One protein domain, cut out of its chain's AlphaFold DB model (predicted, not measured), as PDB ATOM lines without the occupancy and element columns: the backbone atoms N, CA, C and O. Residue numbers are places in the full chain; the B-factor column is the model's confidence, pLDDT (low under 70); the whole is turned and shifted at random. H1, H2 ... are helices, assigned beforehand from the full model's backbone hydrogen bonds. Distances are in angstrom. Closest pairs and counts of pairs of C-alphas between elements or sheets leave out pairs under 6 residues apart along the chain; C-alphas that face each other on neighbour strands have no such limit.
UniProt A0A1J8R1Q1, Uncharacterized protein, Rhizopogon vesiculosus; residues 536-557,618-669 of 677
ATOM      1  N   ILE A 536     208.829 141.490 236.209       91.31
ATOM      2  CA  ILE A 536     208.388 141.177 234.839       91.31
ATOM      3  C   ILE A 536     207.219 140.182 234.816       91.31
ATOM      4  O   ILE A 536     206.295 140.340 234.016       91.31
ATOM      5  N   ASP A 537     207.197 139.207 235.728       92.62
ATOM      6  CA  ASP A 537     206.115 138.216 235.806       92.62
ATOM      7  C   ASP A 537     204.763 138.861 236.122       92.62
ATOM      8  O   ASP A 537     203.751 138.541 235.493       92.62
ATOM      9  N   ARG A 538     204.753 139.848 237.031       91.94
ATOM     10  CA  ARG A 538     203.548 140.620 237.370       91.94
ATOM     11  C   ARG A 538     203.076 141.449 236.173       91.94
ATOM     12  O   ARG A 538     201.880 141.488 235.895       91.94
ATOM     13  N   ALA A 539     203.996 142.029 235.400       92.88
ATOM     14  CA  ALA A 539     203.655 142.773 234.187       92.88
ATOM     15  C   ALA A 539     203.000 141.888 233.104       92.88
ATOM     16  O   ALA A 539     202.043 142.320 232.458       92.88
ATOM     17  N   ILE A 540     203.461 140.644 232.923       93.44
ATOM     18  CA  ILE A 540     202.826 139.687 231.998       93.44
ATOM     19  C   ILE A 540     201.474 139.216 232.534       93.44
ATOM     20  O   ILE A 540     200.517 139.121 231.761       93.44
ATOM     21  N   ALA A 541     201.375 138.934 233.835       94.38
ATOM     22  CA  ALA A 541     200.117 138.547 234.464       94.38
ATOM     23  C   ALA A 541     199.032 139.608 234.233       94.38
ATOM     24  O   ALA A 541     197.924 139.256 233.833       94.38
ATOM     25  N   LEU A 542     199.377 140.896 234.346       93.06
ATOM     26  CA  LEU A 542     198.464 142.006 234.052       93.06
ATOM     27  C   LEU A 542     197.981 142.039 232.595       93.06
ATOM     28  O   LEU A 542     196.844 142.410 232.328       93.06
ATOM     29  N   ILE A 543     198.805 141.631 231.627       93.19
ATOM     30  CA  ILE A 543     198.350 141.517 230.231       93.19
ATOM     31  C   ILE A 543     197.356 140.367 230.091       93.19
ATOM     32  O   ILE A 543     196.358 140.498 229.388       93.19
ATOM     33  N   ARG A 544     197.596 139.243 230.772       94.19
ATOM     34  CA  ARG A 544     196.668 138.105 230.747       94.19
ATOM     35  C   ARG A 544     195.323 138.467 231.376       94.19
ATOM     36  O   ARG A 544     194.298 138.118 230.797       94.19
ATOM     37  N   THR A 545     195.319 139.187 232.499       92.56
ATOM     38  CA  THR A 545     194.081 139.668 233.134       92.56
ATOM     39  C   THR A 545     193.382 140.734 232.293       92.56
ATOM     40  O   THR A 545     192.161 140.709 232.159       92.56
ATOM     41  N   PHE A 546     194.132 141.629 231.644       91.69
ATOM     42  CA  PHE A 546     193.561 142.588 230.698       91.69
ATOM     43  C   PHE A 546     192.875 141.877 229.526       91.69
ATOM     44  O   PHE A 546     191.745 142.207 229.178       91.69
ATOM     45  N   MET A 547     193.515 140.860 228.942       91.19
ATOM     46  CA  MET A 547     192.942 140.096 227.831       91.19
ATOM     47  C   MET A 547     191.740 139.242 228.238       91.19
ATOM     48  O   MET A 547     190.844 139.048 227.418       91.19
ATOM     49  N   SER A 548     191.707 138.720 229.469       90.25
ATOM     50  CA  SER A 548     190.538 137.983 229.958       90.25
ATOM     51  C   SER A 548     189.346 138.910 230.194       90.25
ATOM     52  O   SER A 548     188.215 138.527 229.904       90.25
ATOM     53  N   ARG A 549     189.597 140.140 230.660       87.12
ATOM     54  CA  ARG A 549     188.566 141.166 230.870       87.12
ATOM     55  C   ARG A 549     188.095 141.813 229.562       87.12
ATOM     56  O   ARG A 549     186.904 142.064 229.406       87.12
ATOM     57  N   TYR A 550     189.003 142.037 228.613       88.25
ATOM     58  CA  TYR A 550     188.734 142.683 227.324       88.25
ATOM     59  C   TYR A 550     189.228 141.815 226.162       88.25
ATOM     60  O   TYR A 550     190.248 142.132 225.544       88.25
ATOM     61  N   PRO A 551     188.540 140.712 225.824       87.44
ATOM     62  CA  PRO A 551     189.004 139.826 224.765       87.44
ATOM     63  C   PRO A 551     189.004 140.544 223.403       87.44
ATOM     64  O   PRO A 551     188.109 141.349 223.136       87.44
ATOM     65  N   PRO A 552     189.934 140.224 222.478       84.25
ATOM     66  CA  PRO A 552     189.960 140.827 221.139       84.25
ATOM     67  C   PRO A 552     188.649 140.655 220.355       84.25
ATOM     68  O   PRO A 552     188.341 141.444 219.465       84.25
ATOM     69  N   THR A 553     187.847 139.642 220.692       80.81
ATOM     70  CA  THR A 553     186.509 139.429 220.128       80.81
ATOM     71  C   THR A 553     185.521 140.534 220.497       80.81
ATOM     72  O   THR A 553     184.632 140.807 219.700       80.81
ATOM     73  N   ALA A 554     185.695 141.220 221.631       77.06
ATOM     74  CA  ALA A 554     184.849 142.344 222.038       77.06
ATOM     75  C   ALA A 554     184.991 143.567 221.111       77.06
ATOM     76  O   ALA A 554     184.097 144.407 221.047       77.06
ATOM     77  N   LEU A 555     186.096 143.670 220.359       75.75
ATOM     78  CA  LEU A 555     186.261 144.708 219.336       75.75
ATOM     79  C   LEU A 555     185.398 144.450 218.096       75.75
ATOM     80  O   LEU A 555     185.097 145.397 217.359       75.75
ATOM     81  N   LEU A 556     185.016 143.194 217.847       70.00
ATOM     82  CA  LEU A 556     184.197 142.840 216.698       70.00
ATOM     83  C   LEU A 556     182.775 143.385 216.895       70.00
ATOM     84  O   LEU A 556     182.229 143.310 217.996       70.00
ATOM     85  N   PRO A 557     182.153 143.944 215.845       58.59
ATOM     86  CA  PRO A 557     180.763 144.370 215.932       58.59
ATOM     87  C   PRO A 557     179.855 143.162 216.238       58.59
ATOM     88  O   PRO A 557     180.120 142.069 215.726       58.59
ATOM     89  N   CYS A 618     183.532 154.558 219.914       68.75
ATOM     90  CA  CYS A 618     182.961 153.485 220.727       68.75
ATOM     91  C   CYS A 618     183.816 152.212 220.680       68.75
ATOM     92  O   CYS A 618     183.305 151.093 220.780       68.75
ATOM     93  N   VAL A 619     185.122 152.382 220.476       77.19
ATOM     94  CA  VAL A 619     186.089 151.289 220.472       77.19
ATOM     95  C   VAL A 619     186.425 150.948 221.931       77.19
ATOM     96  O   VAL A 619     186.903 151.835 222.645       77.19
ATOM     97  N   PRO A 620     186.179 149.706 222.390       79.44
ATOM     98  CA  PRO A 620     186.537 149.272 223.740       79.44
ATOM     99  C   PRO A 620     188.065 149.267 223.954       79.44
ATOM    100  O   PRO A 620     188.811 149.440 222.983       79.44
ATOM    101  N   PRO A 621     188.536 149.076 225.205       86.50
ATOM    102  CA  PRO A 621     189.960 149.037 225.517       86.50
ATOM    103  C   PRO A 621     190.721 148.053 224.621       86.50
ATOM    104  O   PRO A 621     190.307 146.904 224.455       86.50
ATOM    105  N   LEU A 622     191.832 148.504 224.048       88.81
ATOM    106  CA  LEU A 622     192.700 147.719 223.175       88.81
ATOM    107  C   LEU A 622     194.149 147.739 223.659       88.81
ATOM    108  O   LEU A 622     194.572 148.640 224.376       88.81
ATOM    109  N   LEU A 623     194.916 146.740 223.227       90.75
ATOM    110  CA  LEU A 623     196.348 146.650 223.490       90.75
ATOM    111  C   LEU A 623     197.127 146.896 222.195       90.75
ATOM    112  O   LEU A 623     196.967 146.143 221.229       90.75
ATOM    113  N   SER A 624     197.971 147.929 222.173       89.94
ATOM    114  CA  SER A 624     198.867 148.228 221.051       89.94
ATOM    115  C   SER A 624     200.318 147.844 221.363       89.94
ATOM    116  O   SER A 624     200.691 147.642 222.518       89.94
ATOM    117  N   PHE A 625     201.169 147.761 220.332       90.38
ATOM    118  CA  PHE A 625     202.589 147.449 220.535       90.38
ATOM    119  C   PHE A 625     203.320 148.530 221.350       90.38
ATOM    120  O   PHE A 625     204.165 148.196 222.176       90.38
ATOM    121  N   ALA A 626     202.947 149.805 221.192       89.38
ATOM    122  CA  ALA A 626     203.524 150.915 221.959       89.38
ATOM    123  C   ALA A 626     203.317 150.752 223.478       89.38
ATOM    124  O   ALA A 626     204.138 151.191 224.286       89.38
ATOM    125  N   ASP A 627     202.246 150.063 223.877       87.81
ATOM    126  CA  ASP A 627     201.900 149.843 225.282       87.81
ATOM    127  C   ASP A 627     202.694 148.696 225.930       87.81
ATOM    128  O   ASP A 627     202.685 148.550 227.159       87.81
ATOM    129  N   VAL A 628     203.357 147.866 225.114       91.62
ATOM    130  CA  VAL A 628     204.122 146.680 225.539       91.62
ATOM    131  C   VAL A 628     205.575 146.691 225.066       91.62
ATOM    132  O   VAL A 628     206.310 145.760 225.377       91.62
ATOM    133  N   GLU A 629     206.016 147.731 224.359       92.62
ATOM    134  CA  GLU A 629     207.362 147.837 223.782       92.62
ATOM    135  C   GLU A 629     208.465 147.619 224.828       92.62
ATOM    136  O   GLU A 629     209.356 146.789 224.640       92.62
ATOM    137  N   LEU A 630     208.354 148.289 225.980       90.81
ATOM    138  CA  LEU A 630     209.306 148.142 227.083       90.81
ATOM    139  C   LEU A 630     209.310 146.721 227.661       90.81
ATOM    140  O   LEU A 630     210.371 146.192 227.979       90.81
ATOM    141  N   LEU A 631     208.141 146.085 227.776       92.31
ATOM    142  CA  LEU A 631     208.042 144.702 228.249       92.31
ATOM    143  C   LEU A 631     208.679 143.742 227.240       92.31
ATOM    144  O   LEU A 631     209.434 142.857 227.627       92.31
ATOM    145  N   HIS A 632     208.408 143.936 225.950       93.19
ATOM    146  CA  HIS A 632     208.996 143.143 224.880       93.19
ATOM    147  C   HIS A 632     210.527 143.235 224.900       93.19
ATOM    148  O   HIS A 632     211.191 142.202 224.894       93.19
ATOM    149  N   ALA A 633     211.088 144.447 224.992       92.88
ATOM    150  CA  ALA A 633     212.534 144.649 225.072       92.88
ATOM    151  C   ALA A 633     213.158 143.902 226.266       92.88
ATOM    152  O   ALA A 633     214.147 143.191 226.095       92.88
ATOM    153  N   ARG A 634     212.533 143.977 227.450       90.88
ATOM    154  CA  ARG A 634     212.987 143.262 228.657       90.88
ATOM    155  C   ARG A 634     212.897 141.741 228.535       90.88
ATOM    156  O   ARG A 634     213.775 141.034 229.014       90.88
ATOM    157  N   LEU A 635     211.859 141.218 227.890       92.94
ATOM    158  CA  LEU A 635     211.715 139.773 227.691       92.94
ATOM    159  C   LEU A 635     212.713 139.215 226.677       92.94
ATOM    160  O   LEU A 635     213.168 138.083 226.840       92.94
ATOM    161  N   VAL A 636     213.062 140.004 225.658       93.94
ATOM    162  CA  VAL A 636     214.125 139.664 224.705       93.94
ATOM    163  C   VAL A 636     215.485 139.664 225.402       93.94
ATOM    164  O   VAL A 636     216.233 138.705 225.235       93.94
ATOM    165  N   GLU A 637     215.766 140.668 226.239       92.88
ATOM    166  CA  GLU A 637     216.979 140.732 227.074       92.88
ATOM    167  C   GLU A 637     217.126 139.483 227.966       92.88
ATOM    168  O   GLU A 637     218.218 138.941 228.105       92.88
ATOM    169  N   GLN A 638     216.016 138.969 228.507       92.50
ATOM    170  CA  GLN A 638     215.989 137.761 229.344       92.50
ATOM    171  C   GLN A 638     215.856 136.435 228.571       92.50
ATOM    172  O   GLN A 638     215.781 135.374 229.191       92.50
ATOM    173  N   GLY A 639     215.768 136.456 227.237       91.56
ATOM    174  CA  GLY A 639     215.622 135.244 226.417       91.56
ATOM    175  C   GLY A 639     214.286 134.495 226.581       91.56
ATOM    176  O   GLY A 639     214.186 133.312 226.241       91.56
ATOM    177  N   ARG A 640     213.227 135.148 227.084       93.88
ATOM    178  CA  ARG A 640     211.907 134.537 227.363       93.88
ATOM    179  C   ARG A 640     211.036 134.421 226.100       93.88
ATOM    180  O   ARG A 640     209.953 134.996 225.987       93.88
ATOM    181  N   ASN A 641     211.486 133.611 225.140       91.62
ATOM    182  CA  ASN A 641     210.909 133.509 223.788       91.62
ATOM    183  C   ASN A 641     209.414 133.136 223.739       91.62
ATOM    184  O   ASN A 641     208.685 133.605 222.863       91.62
ATOM    185  N   ARG A 642     208.931 132.305 224.675       93.00
ATOM    186  CA  ARG A 642     207.513 131.891 224.725       93.00
ATOM    187  C   ARG A 642     206.580 133.078 224.968       93.00
ATOM    188  O   ARG A 642     205.516 133.173 224.362       93.00
ATOM    189  N   GLU A 643     206.984 133.989 225.840       92.69
ATOM    190  CA  GLU A 643     206.177 135.147 226.219       92.69
ATOM    191  C   GLU A 643     206.284 136.271 225.205       92.69
ATOM    192  O   GLU A 643     205.282 136.920 224.920       92.69
ATOM    193  N   VAL A 644     207.448 136.428 224.574       93.56
ATOM    194  CA  VAL A 644     207.595 137.282 223.389       93.56
ATOM    195  C   VAL A 644     206.624 136.839 222.287       93.56
ATOM    196  O   VAL A 644     205.902 137.665 221.723       93.56
ATOM    197  N   GLY A 645     206.533 135.528 222.029       92.19
ATOM    198  CA  GLY A 645     205.556 134.957 221.098       92.19
ATOM    199  C   GLY A 645     204.107 135.272 221.485       92.19
ATOM    200  O   GLY A 645     203.320 135.692 220.636       92.19
ATOM    201  N   PHE A 646     203.771 135.143 222.773       94.00
ATOM    202  CA  PHE A 646     202.454 135.501 223.304       94.00
ATOM    203  C   PHE A 646     202.122 136.990 223.113       94.00
ATOM    204  O   PHE A 646     201.041 137.304 222.622       94.00
ATOM    205  N   LEU A 647     203.044 137.906 223.432       93.19
ATOM    206  CA  LEU A 647     202.832 139.349 223.259       93.19
ATOM    207  C   LEU A 647     202.620 139.727 221.795       93.19
ATOM    208  O   LEU A 647     201.716 140.503 221.474       93.19
ATOM    209  N   LYS A 648     203.424 139.147 220.897       93.00
ATOM    210  CA  LYS A 648     203.287 139.356 219.454       93.00
ATOM    211  C   LYS A 648     201.923 138.884 218.957       93.00
ATOM    212  O   LYS A 648     201.267 139.606 218.208       93.00
ATOM    213  N   TRP A 649     201.487 137.698 219.388       94.19
ATOM    214  CA  TRP A 649     200.156 137.181 219.073       94.19
ATOM    215  C   TRP A 649     199.051 138.097 219.611       94.19
ATOM    216  O   TRP A 649     198.156 138.456 218.850       94.19
ATOM    217  N   ALA A 650     199.141 138.527 220.873       91.88
ATOM    218  CA  ALA A 650     198.145 139.391 221.499       91.88
ATOM    219  C   ALA A 650     197.977 140.704 220.719       91.88
ATOM    220  O   ALA A 650     196.867 141.027 220.297       91.88
ATOM    221  N   CYS A 651     199.077 141.407 220.427       92.56
ATOM    222  CA  CYS A 651     199.045 142.646 219.642       92.56
ATOM    223  C   CYS A 651     198.429 142.421 218.252       92.56
ATOM    224  O   CYS A 651     197.578 143.196 217.815       92.56
ATOM    225  N   LYS A 652     198.803 141.328 217.569       92.31
ATOM    226  CA  LYS A 652     198.252 140.987 216.247       92.31
ATOM    227  C   LYS A 652     196.770 140.611 216.296       92.31
ATOM    228  O   LYS A 652     196.050 140.900 215.341       92.31
ATOM    229  N   ALA A 653     196.296 140.014 217.386       91.12
ATOM    230  CA  ALA A 653     194.884 139.708 217.580       91.12
ATOM    231  C   ALA A 653     194.041 140.990 217.716       91.12
ATOM    232  O   ALA A 653     193.028 141.118 217.026       91.12
ATOM    233  N   TYR A 654     194.482 141.959 218.532       90.75
ATOM    234  CA  TYR A 654     193.815 143.266 218.647       90.75
ATOM    235  C   TYR A 654     193.877 144.061 217.332       90.75
ATOM    236  O   TYR A 654     192.854 144.579 216.887       90.75
ATOM    237  N   GLU A 655     195.034 144.100 216.660       89.25
ATOM    238  CA  GLU A 655     195.199 144.759 215.352       89.25
ATOM    239  C   GLU A 655     194.272 144.146 214.288       89.25
ATOM    240  O   GLU A 655     193.574 144.860 213.563       89.25
ATOM    241  N   GLY A 656     194.204 142.813 214.225       85.88
ATOM    242  CA  GLY A 656     193.332 142.090 213.301       85.88
ATOM    243  C   GLY A 656     191.845 142.328 213.571       85.88
ATOM    244  O   GLY A 656     191.073 142.506 212.625       85.88
ATOM    245  N   ALA A 657     191.435 142.371 214.841       85.38
ATOM    246  CA  ALA A 657     190.059 142.680 215.224       85.38
ATOM    247  C   ALA A 657     189.687 144.135 214.898       85.38
ATOM    248  O   ALA A 657     188.611 144.388 214.351       85.38
ATOM    249  N   LEU A 658     190.598 145.083 215.138       83.25
ATOM    250  CA  LEU A 658     190.421 146.488 214.774       83.25
ATOM    251  C   LEU A 658     190.298 146.667 213.255       83.25
ATOM    252  O   LEU A 658     189.433 147.410 212.791       83.25
ATOM    253  N   ARG A 659     191.109 145.946 212.468       82.94
ATOM    254  CA  ARG A 659     191.009 145.943 211.003       82.94
ATOM    255  C   ARG A 659     189.638 145.453 210.537       82.94
ATOM    256  O   ARG A 659     188.994 146.149 209.761       82.94
ATOM    257  N   LYS A 660     189.152 144.325 211.070       80.88
ATOM    258  CA  LYS A 660     187.809 143.800 210.758       80.88
ATOM    259  C   LYS A 660     186.701 144.783 211.131       80.88
ATOM    260  O   LYS A 660     185.754 144.962 210.373       80.88
ATOM    261  N   ARG A 661     186.824 145.458 212.281       76.56
ATOM    262  CA  ARG A 661     185.889 146.513 212.690       76.56
ATOM    263  C   ARG A 661     185.903 147.681 211.700       76.56
ATOM    264  O   ARG A 661     184.843 148.142 211.296       76.56
ATOM    265  N   ARG A 662     187.085 148.125 211.262       72.06
ATOM    266  CA  ARG A 662     187.235 149.188 210.256       72.06
ATOM    267  C   ARG A 662     186.631 148.791 208.907       72.06
ATOM    268  O   ARG A 662     185.921 149.595 208.315       72.06
ATOM    269  N   GLU A 663     186.875 147.569 208.442       69.06
ATOM    270  CA  GLU A 663     186.284 147.020 207.210       69.06
ATOM    271  C   GLU A 663     184.752 146.968 207.301       69.06
ATOM    272  O   GLU A 663     184.066 147.446 206.396       69.06
ATOM    273  N   ALA A 664     184.212 146.492 208.429       65.38
ATOM    274  CA  ALA A 664     182.773 146.474 208.691       65.38
ATOM    275  C   ALA A 664     182.159 147.885 208.705       65.38
ATOM    276  O   ALA A 664     181.064 148.088 208.185       65.38
ATOM    277  N   VAL A 665     182.870 148.878 209.253       57.62
ATOM    278  CA  VAL A 665     182.435 150.285 209.252       57.62
ATOM    279  C   VAL A 665     182.515 150.906 207.853       57.62
ATOM    280  O   VAL A 665     181.657 151.712 207.493       57.62
ATOM    281  N   LEU A 666     183.519 150.555 207.045       54.81
ATOM    282  CA  LEU A 666     183.705 151.100 205.696       54.81
ATOM    283  C   LEU A 666     182.839 150.413 204.628       54.81
ATOM    284  O   LEU A 666     182.713 150.958 203.534       54.81
ATOM    285  N   GLY A 667     182.222 149.262 204.926       53.97
ATOM    286  CA  GLY A 667     181.412 148.496 203.968       53.97
ATOM    287  C   GLY A 667     182.220 147.933 202.790       53.97
ATOM    288  O   GLY A 667     181.645 147.507 201.791       53.97
ATOM    289  N   ALA A 668     183.551 147.949 202.885       38.44
ATOM    290  CA  ALA A 668     184.456 147.509 201.838       38.44
ATOM    291  C   ALA A 668     184.836 146.046 202.081       38.44
ATOM    292  O   ALA A 668     185.831 145.756 202.741       38.44
ATOM    293  N   HIS A 669     184.053 145.115 201.543       34.50
ATOM    294  CA  HIS A 669     184.578 143.779 201.295       34.50
ATOM    295  C   HIS A 669     185.292 143.822 199.941       34.50
ATOM    296  O   HIS A 669     184.640 143.871 198.900       34.50
TER     297      HIS A 669
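Overview. This is residues 536 to 557 and 618 to 669 of the 677 residues of an uncharacterized protein of Rhizopogon vesiculosus (UniProt A0A1J8R1Q1). One long helix, H4, makes the length of the model; the shorter H3 folds back over its beginning as a helical hairpin, and the tiny H2 packs on residues 653 to 661, farther along it. H1 lies alongside H4 across a gap, near it but without touching, and leads by a tight link into H2, while residues 618 to 628, with no named helix, run back to H3. The printed part has 74 residues with four named helices, in the order H1, H2, H3, H4, and no named strand, in the class all helix. It is only just loose, close to compact, with a radius of gyration of the C-alphas of 13.7 A, and its spans of 44 by 22 by 17 A make it only just a rod.

Along the chain. H4, residues 641 to 666, is the longest helix at 37.1 A, from C-alpha 641 at (210.909, 133.509, 223.788) to C-alpha 666 at (183.705, 151.100, 205.696). H3, residues 629 to 637, measures 12.4 A. H1, residues 536 to 549, measures 20.2 A and begins with C-alpha 536 at (208.388, 141.177, 234.839). H2, residues 552 to 555, measures 5.7 A.

Arrangement. H4 touches H3 with residues 641 to 647 alone. The closest C-alphas of this helical hairpin, those of His 632 and Val 644, are 6.2 A apart. The two helices run opposite ways at a shallow tilt of 28 degrees. H4 touches H2 with residues 653 to 661 alone, and the closest C-alphas, those of Pro 552 and Tyr 654, are 5.2 A apart. H1 and H4 are near each other, with 10 pairs of C-alphas within 10 A but no pair within 8 A. H1 and H3 only just touch, with 3 pairs of C-alphas within 8 A, and H1 does so with residues 536 to 539 alone. Their closest C-alphas, those of Ile 536 and Leu 631, are 7.5 A apart. They run opposite ways at a steep tilt of 47 degrees. H1 and H2 meet only through their link, and H2 and H3 are apart. In H1, H3 and H4 every O i to N i+4 pair is within hydrogen-bond range; H2 is too short for such a pair, and its 1 pair of O i and N i+3 is within range.

Size, cuts and confidence. The two C-alphas farthest apart, those of Gln 638 and Gly 667, are 44.2 A apart. Residues 558 to 617 are cut out, and C-alphas 557 and 618 are 10.5 A apart across the cut. The link across the cut joins H2 to H3; the links H1 to H2 and H3 to H4 are tight. The mean pLDDT of the printed part is 85.0, and residue 557, residue 618 and residues 663 to 669 are under 70.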